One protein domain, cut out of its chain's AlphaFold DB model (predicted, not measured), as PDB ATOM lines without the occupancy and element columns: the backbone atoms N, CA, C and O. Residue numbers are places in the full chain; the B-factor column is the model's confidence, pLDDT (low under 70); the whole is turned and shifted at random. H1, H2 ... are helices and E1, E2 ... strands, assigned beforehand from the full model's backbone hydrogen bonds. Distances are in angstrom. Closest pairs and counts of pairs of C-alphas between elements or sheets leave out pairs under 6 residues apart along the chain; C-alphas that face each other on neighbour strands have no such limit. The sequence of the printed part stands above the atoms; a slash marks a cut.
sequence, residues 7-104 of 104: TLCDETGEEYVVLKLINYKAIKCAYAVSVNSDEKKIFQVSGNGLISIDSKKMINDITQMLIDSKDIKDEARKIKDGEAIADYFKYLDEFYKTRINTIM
ATOM      1  N   THR A   7     163.281 129.616 135.782       89.44
ATOM      2  CA  THR A   7     162.817 128.581 136.701       89.44
ATOM      3  C   THR A   7     164.016 127.971 137.413       89.44
ATOM      4  O   THR A   7     164.981 127.558 136.767       89.44
ATOM      5  N   LEU A   8     163.968 127.944 138.739       89.94
ATOM      6  CA  LEU A   8     164.940 127.281 139.598       89.94
ATOM      7  C   LEU A   8     164.199 126.312 140.517       89.94
ATOM      8  O   LEU A   8     163.053 126.565 140.888       89.94
ATOM      9  N   CYS A   9     164.867 125.230 140.897       90.94
ATOM     10  CA  CYS A   9     164.335 124.290 141.872       90.94
ATOM     11  C   CYS A   9     164.762 124.690 143.282       90.94
ATOM     12  O   CYS A   9     165.892 125.162 143.487       90.94
ATOM     13  N   ASP A  10     163.874 124.487 144.242       89.69
ATOM     14  CA  ASP A  10     164.235 124.529 145.650       89.69
ATOM     15  C   ASP A  10     164.903 123.215 146.109       89.69
ATOM     16  O   ASP A  10     165.136 122.288 145.329       89.69
ATOM     17  N   GLU A  11     165.224 123.138 147.398       86.62
ATOM     18  CA  GLU A  11     165.783 121.946 148.043       86.62
ATOM     19  C   GLU A  11     164.845 120.726 148.049       86.62
ATOM     20  O   GLU A  11     165.320 119.598 148.193       86.62
ATOM     21  N   THR A  12     163.537 120.929 147.864       86.06
ATOM     22  CA  THR A  12     162.539 119.853 147.771       86.06
ATOM     23  C   THR A  12     162.300 119.374 146.333       86.06
ATOM     24  O   THR A  12     161.699 118.318 146.128       86.06
ATOM     25  N   GLY A  13     162.838 120.093 145.342       85.62
ATOM     26  CA  GLY A  13     162.667 119.817 143.915       85.62
ATOM     27  C   GLY A  13     161.462 120.522 143.292       85.62
ATOM     28  O   GLY A  13     161.175 120.305 142.114       85.62
ATOM     29  N   GLU A  14     160.764 121.370 144.043       88.19
ATOM     30  CA  GLU A  14     159.703 122.219 143.526       88.19
ATOM     31  C   GLU A  14     160.274 123.336 142.652       88.19
ATOM     32  O   GLU A  14     161.283 123.970 142.963       88.19
ATOM     33  N   GLU A  15     159.596 123.595 141.539       89.94
ATOM     34  CA  GLU A  15     160.000 124.605 140.573       89.94
ATOM     35  C   GLU A  15     159.394 125.970 140.899       89.94
ATOM     36  O   GLU A  15     158.180 126.121 141.074       89.94
ATOM     37  N   TYR A  16     160.250 126.988 140.908       89.56
ATOM     38  CA  TYR A  16     159.873 128.372 141.144       89.56
ATOM     39  C   TYR A  16     160.464 129.287 140.073       89.56
ATOM     40  O   TYR A  16     161.654 129.230 139.762       89.56
ATOM     41  N   VAL A  17     159.651 130.198 139.544       88.12
ATOM     42  CA  VAL A  17     160.096 131.250 138.625       88.12
ATOM     43  C   VAL A  17     160.577 132.446 139.429       88.12
ATOM     44  O   VAL A  17     159.825 133.027 140.212       88.12
ATOM     45  N   VAL A  18     161.829 132.850 139.228       87.38
ATOM     46  CA  VAL A  18     162.406 134.012 139.911       87.38
ATOM     47  C   VAL A  18     161.821 135.299 139.335       87.38
ATOM     48  O   VAL A  18     162.042 135.636 138.176       87.38
ATOM     49  N   LEU A  19     161.122 136.065 140.164       82.81
ATOM     50  CA  LEU A  19     160.530 137.353 139.798       82.81
ATOM     51  C   LEU A  19     161.496 138.515 140.018       82.81
ATOM     52  O   LEU A  19     161.503 139.475 139.249       82.81
ATOM     53  N   LYS A  20     162.309 138.454 141.080       82.88
ATOM     54  CA  LYS A  20     163.277 139.508 141.402       82.88
ATOM     55  C   LYS A  20     164.426 138.983 142.251       82.88
ATOM     56  O   LYS A  20     164.228 138.131 143.110       82.88
ATOM     57  N   LEU A  21     165.618 139.540 142.045       84.62
ATOM     58  CA  LEU A  21     166.782 139.311 142.899       84.62
ATOM     59  C   LEU A  21     167.000 140.498 143.840       84.62
ATOM     60  O   LEU A  21     166.959 141.653 143.417       84.62
ATOM     61  N   ILE A  22     167.275 140.211 145.109       84.38
ATOM     62  CA  ILE A  22     167.605 141.188 146.153       84.38
ATOM     63  C   ILE A  22     168.910 140.755 146.806       84.38
ATOM     64  O   ILE A  22     169.163 139.568 146.980       84.38
ATOM     65  N   ASN A  23     169.752 141.710 147.183       84.88
ATOM     66  CA  ASN A  23     170.956 141.421 147.950       84.88
ATOM     67  C   ASN A  23     170.758 141.915 149.386       84.88
ATOM     68  O   ASN A  23     170.719 143.122 149.626       84.88
ATOM     69  N   TYR A  24     170.603 140.990 150.327       81.94
ATOM     70  CA  TYR A  24     170.408 141.279 151.743       81.94
ATOM     71  C   TYR A  24     171.668 140.914 152.517       81.94
ATOM     72  O   TYR A  24     171.998 139.742 152.655       81.94
ATOM     73  N   LYS A  25     172.391 141.918 153.030       84.50
ATOM     74  CA  LYS A  25     173.611 141.722 153.842       84.50
ATOM     75  C   LYS A  25     174.618 140.737 153.212       84.50
ATOM     76  O   LYS A  25     175.143 139.867 153.896       84.50
ATOM     77  N   ALA A  26     174.879 140.892 151.912       82.31
ATOM     78  CA  ALA A  26     175.734 140.022 151.089       82.31
ATOM     79  C   ALA A  26     175.174 138.618 150.773       82.31
ATOM     80  O   ALA A  26     175.851 137.826 150.118       82.31
ATOM     81  N   ILE A  27     173.936 138.324 151.167       84.81
ATOM     82  CA  ILE A  27     173.198 137.127 150.767       84.81
ATOM     83  C   ILE A  27     172.322 137.486 149.568       84.81
ATOM     84  O   ILE A  27     171.502 138.404 149.626       84.81
ATOM     85  N   LYS A  28     172.482 136.754 148.463       88.50
ATOM     86  CA  LYS A  28     171.564 136.868 147.327       88.50
ATOM     87  C   LYS A  28     170.270 136.150 147.666       88.50
ATOM     88  O   LYS A  28     170.292 134.960 147.956       88.50
ATOM     89  N   CYS A  29     169.163 136.863 147.567       88.19
ATOM     90  CA  CYS A  29     167.826 136.332 147.750       88.19
ATOM     91  C   CYS A  29     167.018 136.503 146.463       88.19
ATOM     92  O   CYS A  29     167.191 137.478 145.732       88.19
ATOM     93  N   ALA A  30     166.139 135.554 146.187       87.75
ATOM     94  CA  ALA A  30     165.201 135.587 145.082       87.75
ATOM     95  C   ALA A  30     163.786 135.651 145.641       87.75
ATOM     96  O   ALA A  30     163.405 134.833 146.474       87.75
ATOM     97  N   TYR A  31     163.004 136.605 145.157       86.31
ATOM     98  CA  TYR A  31     161.558 136.521 145.238       86.31
ATOM     99  C   TYR A  31     161.091 135.684 144.055       86.31
ATOM    100  O   TYR A  31     161.358 136.059 142.910       86.31
ATOM    101  N   ALA A  32     160.464 134.546 144.325       87.56
ATOM    102  CA  ALA A  32     160.078 133.586 143.304       87.56
ATOM    103  C   ALA A  32     158.642 133.098 143.520       87.56
ATOM    104  O   ALA A  32     158.125 133.141 144.638       87.56
ATOM    105  N   VAL A  33     157.999 132.661 142.442       84.31
ATOM    106  CA  VAL A  33     156.631 132.130 142.437       84.31
ATOM    107  C   VAL A  33     156.643 130.667 142.027       84.31
ATOM    108  O   VAL A  33     157.319 130.314 141.063       84.31
ATOM    109  N   SER A  34     155.930 129.819 142.762       85.56
ATOM    110  CA  SER A  34     155.783 128.400 142.445       85.56
ATOM    111  C   SER A  34     155.106 128.244 141.091       85.56
ATOM    112  O   SER A  34     154.076 128.869 140.837       85.56
ATOM    113  N   VAL A  35     155.664 127.381 140.244       83.31
ATOM    114  CA  VAL A  35     155.067 127.028 138.947       83.31
ATOM    115  C   VAL A  35     153.760 126.250 139.136       83.31
ATOM    116  O   VAL A  35     152.851 126.373 138.321       83.31
ATOM    117  N   ASN A  36     153.650 125.474 140.218       80.50
ATOM    118  CA  ASN A  36     152.538 124.546 140.440       80.50
ATOM    119  C   ASN A  36     151.425 125.115 141.327       80.50
ATOM    120  O   ASN A  36     150.278 124.687 141.208       80.50
ATOM    121  N   SER A  37     151.755 126.055 142.216       74.69
ATOM    122  CA  SER A  37     150.844 126.485 143.287       74.69
ATOM    123  C   SER A  37     150.617 127.999 143.345       74.69
ATOM    124  O   SER A  37     149.995 128.469 144.294       74.69
ATOM    125  N   ASP A  38     151.156 128.780 142.393       73.12
ATOM    126  CA  ASP A  38     151.143 130.261 142.389       73.12
ATOM    127  C   ASP A  38     151.706 130.914 143.675       73.12
ATOM    128  O   ASP A  38     151.649 132.135 143.868       73.12
ATOM    129  N   GLU A  39     152.287 130.102 144.560       79.00
ATOM    130  CA  GLU A  39     152.743 130.490 145.882       79.00
ATOM    131  C   GLU A  39     154.049 131.270 145.775       79.00
ATOM    132  O   GLU A  39     155.035 130.797 145.208       79.00
ATOM    133  N   LYS A  40     154.067 132.484 146.328       77.12
ATOM    134  CA  LYS A  40     155.233 133.366 146.274       77.12
ATOM    135  C   LYS A  40     156.037 133.257 147.556       77.12
ATOM    136  O   LYS A  40     155.510 133.444 148.651       77.12
ATOM    137  N   LYS A  41     157.336 133.020 147.412       83.12
ATOM    138  CA  LYS A  41     158.272 132.839 148.521       83.12
ATOM    139  C   LYS A  41     159.574 133.587 148.271       83.12
ATOM    140  O   LYS A  41     159.948 133.891 147.136       83.12
ATOM    141  N   ILE A  42     160.253 133.917 149.367       87.06
ATOM    142  CA  ILE A  42     161.603 134.473 149.337       87.06
ATOM    143  C   ILE A  42     162.569 133.342 149.657       87.06
ATOM    144  O   ILE A  42     162.490 132.726 150.718       87.06
ATOM    145  N   PHE A  43     163.502 133.123 148.747       90.00
ATOM    146  CA  PHE A  43     164.532 132.109 148.856       90.00
ATOM    147  C   PHE A  43     165.904 132.760 148.914       90.00
ATOM    148  O   PHE A  43     166.118 133.836 148.357       90.00
ATOM    149  N   GLN A  44     166.860 132.087 149.532       91.00
ATOM    150  CA  GLN A  44     168.268 132.374 149.341       91.00
ATOM    151  C   GLN A  44     168.736 131.685 148.056       91.00
ATOM    152  O   GLN A  44     168.474 130.510 147.827       91.00
ATOM    153  N   VAL A  45     169.455 132.413 147.210       89.44
ATOM    154  CA  VAL A  45     170.031 131.876 145.977       89.44
ATOM    155  C   VAL A  45     171.399 131.293 146.287       89.44
ATOM    156  O   VAL A  45     172.303 132.013 146.725       89.44
ATOM    157  N   SER A  46     171.574 130.008 145.994       87.19
ATOM    158  CA  SER A  46     172.858 129.321 146.100       87.19
ATOM    159  C   SER A  46     173.186 128.633 144.779       87.19
ATOM    160  O   SER A  46     172.591 127.622 144.415       87.19
ATOM    161  N   GLY A  47     174.110 129.215 144.010       83.69
ATOM    162  CA  GLY A  47     174.413 128.744 142.656       83.69
ATOM    163  C   GLY A  47     173.188 128.833 141.738       83.69
ATOM    164  O   GLY A  47     172.716 129.934 141.460       83.69
ATOM    165  N   ASN A  48     172.693 127.672 141.294       80.38
ATOM    166  CA  ASN A  48     171.474 127.517 140.485       80.38
ATOM    167  C   ASN A  48     170.287 126.939 141.288       80.38
ATOM    168  O   ASN A  48     169.313 126.500 140.687       80.38
ATOM    169  N   GLY A  49     170.376 126.897 142.618       85.31
ATOM    170  CA  GLY A  49     169.312 126.402 143.492       85.31
ATOM    171  C   GLY A  49     168.699 127.502 144.352       85.31
ATOM    172  O   GLY A  49     169.327 128.539 144.616       85.31
ATOM    173  N   LEU A  50     167.475 127.248 144.804       89.75
ATOM    174  CA  LEU A  50     166.772 128.045 145.801       89.75
ATOM    175  C   LEU A  50     166.815 127.326 147.152       89.75
ATOM    176  O   LEU A  50     166.574 126.128 147.242       89.75
ATOM    177  N   ILE A  51     167.147 128.063 148.205       90.25
ATOM    178  CA  ILE A  51     167.168 127.564 149.581       90.25
ATOM    179  C   ILE A  51     166.083 128.302 150.349       90.25
ATOM    180  O   ILE A  51     166.027 129.539 150.309       90.25
ATOM    181  N   SER A  52     165.214 127.565 151.030       86.00
ATOM    182  CA  SER A  52     164.141 128.161 151.820       86.00
ATOM    183  C   SER A  52     164.718 128.950 152.994       86.00
ATOM    184  O   SER A  52     165.676 128.542 153.647       86.00
ATOM    185  N   ILE A  53     164.156 130.131 153.255       84.94
ATOM    186  CA  ILE A  53     164.544 130.951 154.405       84.94
ATOM    187  C   ILE A  53     163.490 130.766 155.493       84.94
ATOM    188  O   ILE A  53     162.391 131.294 155.377       84.94
ATOM    189  N   ASP A  54     163.829 130.105 156.597       75.69
ATOM    190  CA  ASP A  54     162.896 129.949 157.730       75.69
ATOM    191  C   ASP A  54     162.838 131.179 158.651       75.69
ATOM    192  O   ASP A  54     161.951 131.336 159.499       75.69
ATOM    193  N   SER A  55     163.799 132.092 158.511       78.88
ATOM    194  CA  SER A  55     163.896 133.274 159.363       78.88
ATOM    195  C   SER A  55     162.846 134.318 158.986       78.88
ATOM    196  O   SER A  55     163.054 135.147 158.098       78.88
ATOM    197  N   LYS A  56     161.739 134.349 159.737       74.50
ATOM    198  CA  LYS A  56     160.668 135.357 159.598       74.50
ATOM    199  C   LYS A  56     161.189 136.796 159.608       74.50
ATOM    200  O   LYS A  56     160.704 137.628 158.850       74.50
ATOM    201  N   LYS A  57     162.187 137.093 160.451       75.00
ATOM    202  CA  LYS A  57     162.807 138.425 160.513       75.00
ATOM    203  C   LYS A  57     163.531 138.762 159.208       75.00
ATOM    204  O   LYS A  57     163.399 139.871 158.710       75.00
ATOM    205  N   MET A  58     164.265 137.801 158.654       78.44
ATOM    206  CA  MET A  58     164.995 137.983 157.402       78.44
ATOM    207  C   MET A  58     164.040 138.147 156.219       78.44
ATOM    208  O   MET A  58     164.221 139.070 155.435       78.44
ATOM    209  N   ILE A  59     162.993 137.318 156.139       78.88
ATOM    210  CA  ILE A  59     161.911 137.476 155.156       78.88
ATOM    211  C   ILE A  59     161.327 138.884 155.259       78.88
ATOM    212  O   ILE A  59     161.264 139.582 154.257       78.88
ATOM    213  N   ASN A  60     160.956 139.324 156.464       76.56
ATOM    214  CA  ASN A  60     160.350 140.634 156.657       76.56
ATOM    215  C   ASN A  60     161.275 141.784 156.234       76.56
ATOM    216  O   ASN A  60     160.826 142.700 155.550       76.56
ATOM    217  N   ASP A  61     162.563 141.730 156.584       79.25
ATOM    218  CA  ASP A  61     163.526 142.755 156.174       79.25
ATOM    219  C   ASP A  61     163.719 142.781 154.644       79.25
ATOM    220  O   ASP A  61     163.790 143.854 154.047       79.25
ATOM    221  N   ILE A  62     163.789 141.613 153.989       79.38
ATOM    222  CA  ILE A  62     163.916 141.516 152.524       79.38
ATOM    223  C   ILE A  62     162.648 142.031 151.845       79.38
ATOM    224  O   ILE A  62     162.739 142.769 150.862       79.38
ATOM    225  N   THR A  63     161.476 141.683 152.376       74.81
ATOM    226  CA  THR A  63     160.195 142.216 151.912       74.81
ATOM    227  C   THR A  63     160.175 143.731 152.048       74.81
ATOM    228  O   THR A  63     159.870 144.393 151.067       74.81
ATOM    229  N   GLN A  64     160.577 144.294 153.191       71.94
ATOM    230  CA  GLN A  64     160.699 145.747 153.381       71.94
ATOM    231  C   GLN A  64     161.632 146.387 152.342       71.94
ATOM    232  O   GLN A  64     161.258 147.358 151.691       71.94
ATOM    233  N   MET A  65     162.795 145.781 152.077       75.44
ATOM    234  CA  MET A  65     163.699 146.246 151.016       75.44
ATOM    235  C   MET A  65     163.080 146.167 149.615       75.44
ATOM    236  O   MET A  65     163.397 147.001 148.768       75.44
ATOM    237  N   LEU A  66     162.218 145.183 149.348       70.81
ATOM    238  CA  LEU A  66     161.451 145.103 148.104       70.81
ATOM    239  C   LEU A  66     160.431 146.240 147.982       70.81
ATOM    240  O   LEU A  66     160.271 146.753 146.876       70.81
ATOM    241  N   ILE A  67     159.797 146.649 149.088       66.75
ATOM    242  CA  ILE A  67     158.868 147.795 149.133       66.75
ATOM    243  C   ILE A  67     159.605 149.097 148.864       66.75
ATOM    244  O   ILE A  67     159.185 149.902 148.034       66.75
ATOM    245  N   ASP A  68     160.724 149.291 149.556       66.25
ATOM    246  CA  ASP A  68     161.525 150.508 149.467       66.25
ATOM    247  C   ASP A  68     162.280 150.612 148.136       66.25
ATOM    248  O   ASP A  68     162.610 151.709 147.667       66.25
ATOM    249  N   SER A  69     162.556 149.471 147.500       64.25
ATOM    250  CA  SER A  69     163.092 149.406 146.148       64.25
ATOM    251  C   SER A  69     162.067 150.024 145.191       64.25
ATOM    252  O   SER A  69     161.071 149.405 144.827       64.25
ATOM    253  N   LYS A  70     162.337 151.268 144.770       53.41
ATOM    254  CA  LYS A  70     161.546 152.136 143.865       53.41
ATOM    255  C   LYS A  70     161.177 151.543 142.485       53.41
ATOM    256  O   LYS A  70     160.815 152.298 141.587       53.41
ATOM    257  N   ASP A  71     161.276 150.234 142.282       51.78
ATOM    258  CA  ASP A  71     160.741 149.531 141.112       51.78
ATOM    259  C   ASP A  71     159.207 149.500 141.094       51.78
ATOM    260  O   ASP A  71     158.611 149.416 140.023       51.78
ATOM    261  N   ILE A  72     158.561 149.618 142.257       51.00
ATOM    262  CA  ILE A  72     157.106 149.755 142.374       51.00
ATOM    263  C   ILE A  72     156.797 151.247 142.499       51.00
ATOM    264  O   ILE A  72     156.543 151.780 143.581       51.00
ATOM    265  N   LYS A  73     156.933 151.970 141.384       43.28
ATOM    266  CA  LYS A  73     156.507 153.369 141.322       43.28
ATOM    267  C   LYS A  73     154.980 153.433 141.419       43.28
ATOM    268  O   LYS A  73     154.281 152.773 140.661       43.28
ATOM    269  N   ASP A  74     154.533 154.264 142.354       43.12
ATOM    270  CA  ASP A  74     153.235 154.951 142.428       43.12
ATOM    271  C   ASP A  74     152.094 154.422 143.314       43.12
ATOM    272  O   ASP A  74     151.275 155.244 143.715       43.12
ATOM    273  N   GLU A  75     152.080 153.177 143.799       45.69
ATOM    274  CA  GLU A  75     150.975 152.732 144.690       45.69
ATOM    275  C   GLU A  75     151.399 152.198 146.068       45.69
ATOM    276  O   GLU A  75     150.702 152.441 147.054       45.69
ATOM    277  N   ALA A  76     152.594 151.609 146.208       47.06
ATOM    278  CA  ALA A  76     153.084 151.091 147.495       47.06
ATOM    279  C   ALA A  76     153.307 152.178 148.571       47.06
ATOM    280  O   ALA A  76     153.414 151.882 149.759       47.06
ATOM    281  N   ARG A  77     153.328 153.463 148.185       41.28
ATOM    282  CA  ARG A  77     153.459 154.591 149.124       41.28
ATOM    283  C   ARG A  77     152.220 154.819 150.000       41.28
ATOM    284  O   ARG A  77     152.312 155.623 150.928       41.28
ATOM    285  N   LYS A  78     151.088 154.161 149.708       44.12
ATOM    286  CA  LYS A  78     149.858 154.233 150.515       44.12
ATOM    287  C   LYS A  78     149.837 153.291 151.716       44.12
ATOM    288  O   LYS A  78     149.020 153.517 152.599       44.12
ATOM    289  N   ILE A  79     150.778 152.354 151.829       50.09
ATOM    290  CA  ILE A  79     150.979 151.585 153.067       50.09
ATOM    291  C   ILE A  79     151.844 152.419 154.018       50.09
ATOM    292  O   ILE A  79     152.965 152.077 154.389       50.09
ATOM    293  N   LYS A  80     151.340 153.606 154.344       43.34
ATOM    294  CA  LYS A  80     151.769 154.376 155.500       43.34
ATOM    295  C   LYS A  80     150.685 154.199 156.549       43.34
ATOM    296  O   LYS A  80     149.522 154.455 156.266       43.34
ATOM    297  N   ASP A  81     151.123 153.785 157.732       42.97
ATOM    298  CA  ASP A  81     150.343 153.679 158.964       42.97
ATOM    299  C   ASP A  81     149.264 152.582 158.997       42.97
ATOM    300  O   ASP A  81     148.068 152.839 158.914       42.97
ATOM    301  N   GLY A  82     149.701 151.341 159.252       46.31
ATOM    302  CA  GLY A  82     148.879 150.380 160.001       46.31
ATOM    303  C   GLY A  82     148.362 149.143 159.264       46.31
ATOM    304  O   GLY A  82     147.795 148.279 159.930       46.31
ATOM    305  N   GLU A  83     148.570 148.997 157.954       51.09
ATOM    306  CA  GLU A  83     148.180 147.759 157.261       51.09
ATOM    307  C   GLU A  83     149.202 146.634 157.469       51.09
ATOM    308  O   GLU A  83     150.421 146.837 157.482       51.09
ATOM    309  N   ALA A  84     148.682 145.425 157.688       54.41
ATOM    310  CA  ALA A  84     149.477 144.248 157.982       54.41
ATOM    311  C   ALA A  84     150.303 143.838 156.756       54.41
ATOM    312  O   ALA A  84     149.842 143.888 155.621       54.41
ATOM    313  N   ILE A  85     151.515 143.330 156.997       53.41
ATOM    314  CA  ILE A  85     152.430 142.785 155.976       53.41
ATOM    315  C   ILE A  85     151.727 141.798 155.009       53.41
ATOM    316  O   ILE A  85     152.133 141.668 153.856       53.41
ATOM    317  N   ALA A  86     150.658 141.129 155.454       53.47
ATOM    318  CA  ALA A  86     149.835 140.231 154.646       53.47
ATOM    319  C   ALA A  86     149.114 140.927 153.472       53.47
ATOM    320  O   ALA A  86     149.105 140.387 152.365       53.47
ATOM    321  N   ASP A  87     148.567 142.128 153.673       54.78
ATOM    322  CA  ASP A  87     147.897 142.891 152.611       54.78
ATOM    323  C   ASP A  87     148.902 143.392 151.568       54.78
ATOM    324  O   ASP A  87     148.612 143.428 150.371       54.78
ATOM    325  N   TYR A  88     150.140 143.657 151.987       58.44
ATOM    326  CA  TYR A  88     151.212 143.984 151.054       58.44
ATOM    327  C   TYR A  88     151.646 142.789 150.198       58.44
ATOM    328  O   TYR A  88     151.871 142.944 148.997       58.44
ATOM    329  N   PHE A  89     151.727 141.585 150.778       55.22
ATOM    330  CA  PHE A  89     151.961 140.375 149.986       55.22
ATOM    331  C   PHE A  89     150.867 140.175 148.935       55.22
ATOM    332  O   PHE A  89     151.191 139.805 147.812       55.22
ATOM    333  N   LYS A  90     149.607 140.487 149.261       61.41
ATOM    334  CA  LYS A  90     148.489 140.452 148.311       61.41
ATOM    335  C   LYS A  90     148.629 141.504 147.204       61.41
ATOM    336  O   LYS A  90     148.438 141.173 146.040       61.41
ATOM    337  N   TYR A  91     149.043 142.726 147.533       61.47
ATOM    338  CA  TYR A  91     149.312 143.765 146.532       61.47
ATOM    339  C   TYR A  91     150.461 143.382 145.584       61.47
ATOM    340  O   TYR A  91     150.347 143.526 144.367       61.47
ATOM    341  N   LEU A  92     151.565 142.845 146.119       58.00
ATOM    342  CA  LEU A  92     152.638 142.286 145.293       58.00
ATOM    343  C   LEU A  92     152.134 141.126 144.430       58.00
ATOM    344  O   LEU A  92     152.518 141.030 143.265       58.00
ATOM    345  N   ASP A  93     151.277 140.265 144.984       61.03
ATOM    346  CA  ASP A  93     150.647 139.162 144.258       61.03
ATOM    347  C   ASP A  93     149.904 139.672 143.026       61.03
ATOM    348  O   ASP A  93     150.150 139.178 141.927       61.03
ATOM    349  N   GLU A  94     149.067 140.699 143.198       59.62
ATOM    350  CA  GLU A  94     148.301 141.331 142.123       59.62
ATOM    351  C   GLU A  94     149.214 142.023 141.107       59.62
ATOM    352  O   GLU A  94     149.109 141.743 139.912       59.62
ATOM    353  N   PHE A  95     150.172 142.836 141.560       56.56
ATOM    354  CA  PHE A  95     151.095 143.567 140.686       56.56
ATOM    355  C   PHE A  95     151.946 142.631 139.811       56.56
ATOM    356  O   PHE A  95     152.112 142.856 138.606       56.56
ATOM    357  N   TYR A  96     152.478 141.548 140.390       55.53
ATOM    358  CA  TYR A  96     153.237 140.556 139.629       55.53
ATOM    359  C   TYR A  96     152.333 139.633 138.799       55.53
ATOM    360  O   TYR A  96     152.741 139.272 137.696       55.53
ATOM    361  N   LYS A  97     151.103 139.310 139.234       51.25
ATOM    362  CA  LYS A  97     150.119 138.585 138.400       51.25
ATOM    363  C   LYS A  97     149.805 139.335 137.114       51.25
ATOM    364  O   LYS A  97     149.795 138.726 136.045       51.25
ATOM    365  N   THR A  98     149.591 140.651 137.185       49.62
ATOM    366  CA  THR A  98     149.321 141.456 135.983       49.62
ATOM    367  C   THR A  98     150.513 141.434 135.020       49.62
ATOM    368  O   THR A  98     150.329 141.380 133.804       49.62
ATOM    369  N   ARG A  99     151.746 141.403 135.546       45.88
ATOM    370  CA  ARG A  99     152.964 141.292 134.730       45.88
ATOM    371  C   ARG A  99     153.183 139.904 134.131       45.88
ATOM    372  O   ARG A  99     153.584 139.840 132.976       45.88
ATOM    373  N   ILE A 100     152.893 138.822 134.854       42.09
ATOM    374  CA  ILE A 100     152.988 137.451 134.320       42.09
ATOM    375  C   ILE A 100     152.000 137.259 133.161       42.09
ATOM    376  O   ILE A 100     152.398 136.775 132.106       42.09
ATOM    377  N   ASN A 101     150.762 137.747 133.290       38.62
ATOM    378  CA  ASN A 101     149.777 137.695 132.199       38.62
ATOM    379  C   ASN A 101     150.130 138.566 130.984       38.62
ATOM    380  O   ASN A 101     149.571 138.359 129.917       38.62
ATOM    381  N   THR A 102     151.027 139.543 131.129       36.25
ATOM    382  CA  THR A 102     151.480 140.382 130.004       36.25
ATOM    383  C   THR A 102     152.673 139.760 129.263       36.25
ATOM    384  O   THR A 102     153.002 140.193 128.163       36.25
ATOM    385  N   ILE A 103     153.349 138.773 129.863       39.47
ATOM    386  CA  ILE A 103     154.515 138.089 129.275       39.47
ATOM    387  C   ILE A 103     154.111 136.756 128.607       39.47
ATOM    388  O   ILE A 103     154.922 136.179 127.883       39.47
ATOM    389  N   MET A 104     152.873 136.286 128.817       36.94
ATOM    390  CA  MET A 104     152.287 135.154 128.086       36.94
ATOM    391  C   MET A 104     151.830 135.543 126.679       36.94
ATOM    392  O   MET A 104     151.209 136.620 126.534       36.94
TER     393      MET A 104
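This is residues 7 to 104 of the 104 residues of an uncharacterized protein of Mycoplasma sp. CAG:472 (UniProt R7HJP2). A small closed barrel of five strands, E1 to E5, makes one part of the model, and two helices, H1 and H2, pack on its outside with a long loop between them. H1 crosses the wall at E2 and E3; the longer H2 meets the barrel more loosely through residues 89 to 100, and the loop, residues 69 to 84, lies at the opposite end of the model from Gly 13. The printed part has 98 residues, with five named strands and two named helices that follow along the chain in the order E1, E2, E3, E4, E5, H1, H2, and its class is mixed, helices and strands. Round the barrel run E1, E2, E3, E4, E5 and back to E1, a mixed sheet. The whole is compact, with a radius of gyration of the C-alphas of 13.5 A and spans of 38 by 34 by 20 A.

E1 is residues 7 to 10, beginning at C-alpha 7 (162.817, 128.581, 136.701). E2, residues 15 to 24, is 22.6 A long and bends by 76 degrees at residue 19. E3, residues 27 to 34, is 21.2 A long, E4, residues 40 to 46, is 18.1 A, and E5 is residues 49 to 52. H1, residues 56 to 68, begins at C-alpha 56 (160.668, 135.357, 159.598) and is 18.2 A long. H2, residues 85 to 103, is 27.2 A long and ends at C-alpha 103 (154.515, 138.089, 129.275).

E1 to E5 form a meander, each strand the antiparallel neighbour of the one before, and each successive pair is a hairpin. Between E1 and E2, N 8 and O 16 are 2.8 A apart, within hydrogen-bond range. E2 and E3 have N 22 and O 29 at 2.8 A; E3 and E4 have N 43 and O 30 at 2.8 A; E4 and E5 have N 51 and O 44 at 2.8 A. The parallel pair E5 and E1 closes the barrel, with N 50 and O 9 at 2.9 A. H1 is on the barrel, outside it, at a height over the sheet of 8.4 A. It runs across the strands, at 86 degrees to E2 on the local plane, and lies over E2 and, only just, over E3, with 3 C-alphas. The closest C-alphas of E2 and H1 are those of Tyr 24 and Ile 62, 6.5 A apart. H2 is also on the barrel; its closest C-alphas with E4 are Asp 93 and Lys 40, 7.7 A apart. H1 and H2 are near each other, with 9 pairs of C-alphas within 10 A. In H1 and H2 every O i to N i+4 pair is within hydrogen-bond range.

The two C-alphas farthest apart, those of Gly 13 and Asp 81, are 39.1 A apart. The printed part has no cut. The link from H1 to H2 is long, 16 residues; the other links are tight. Mean pLDDT of the printed part is 70.9, and residues 67 to 104 are under 70.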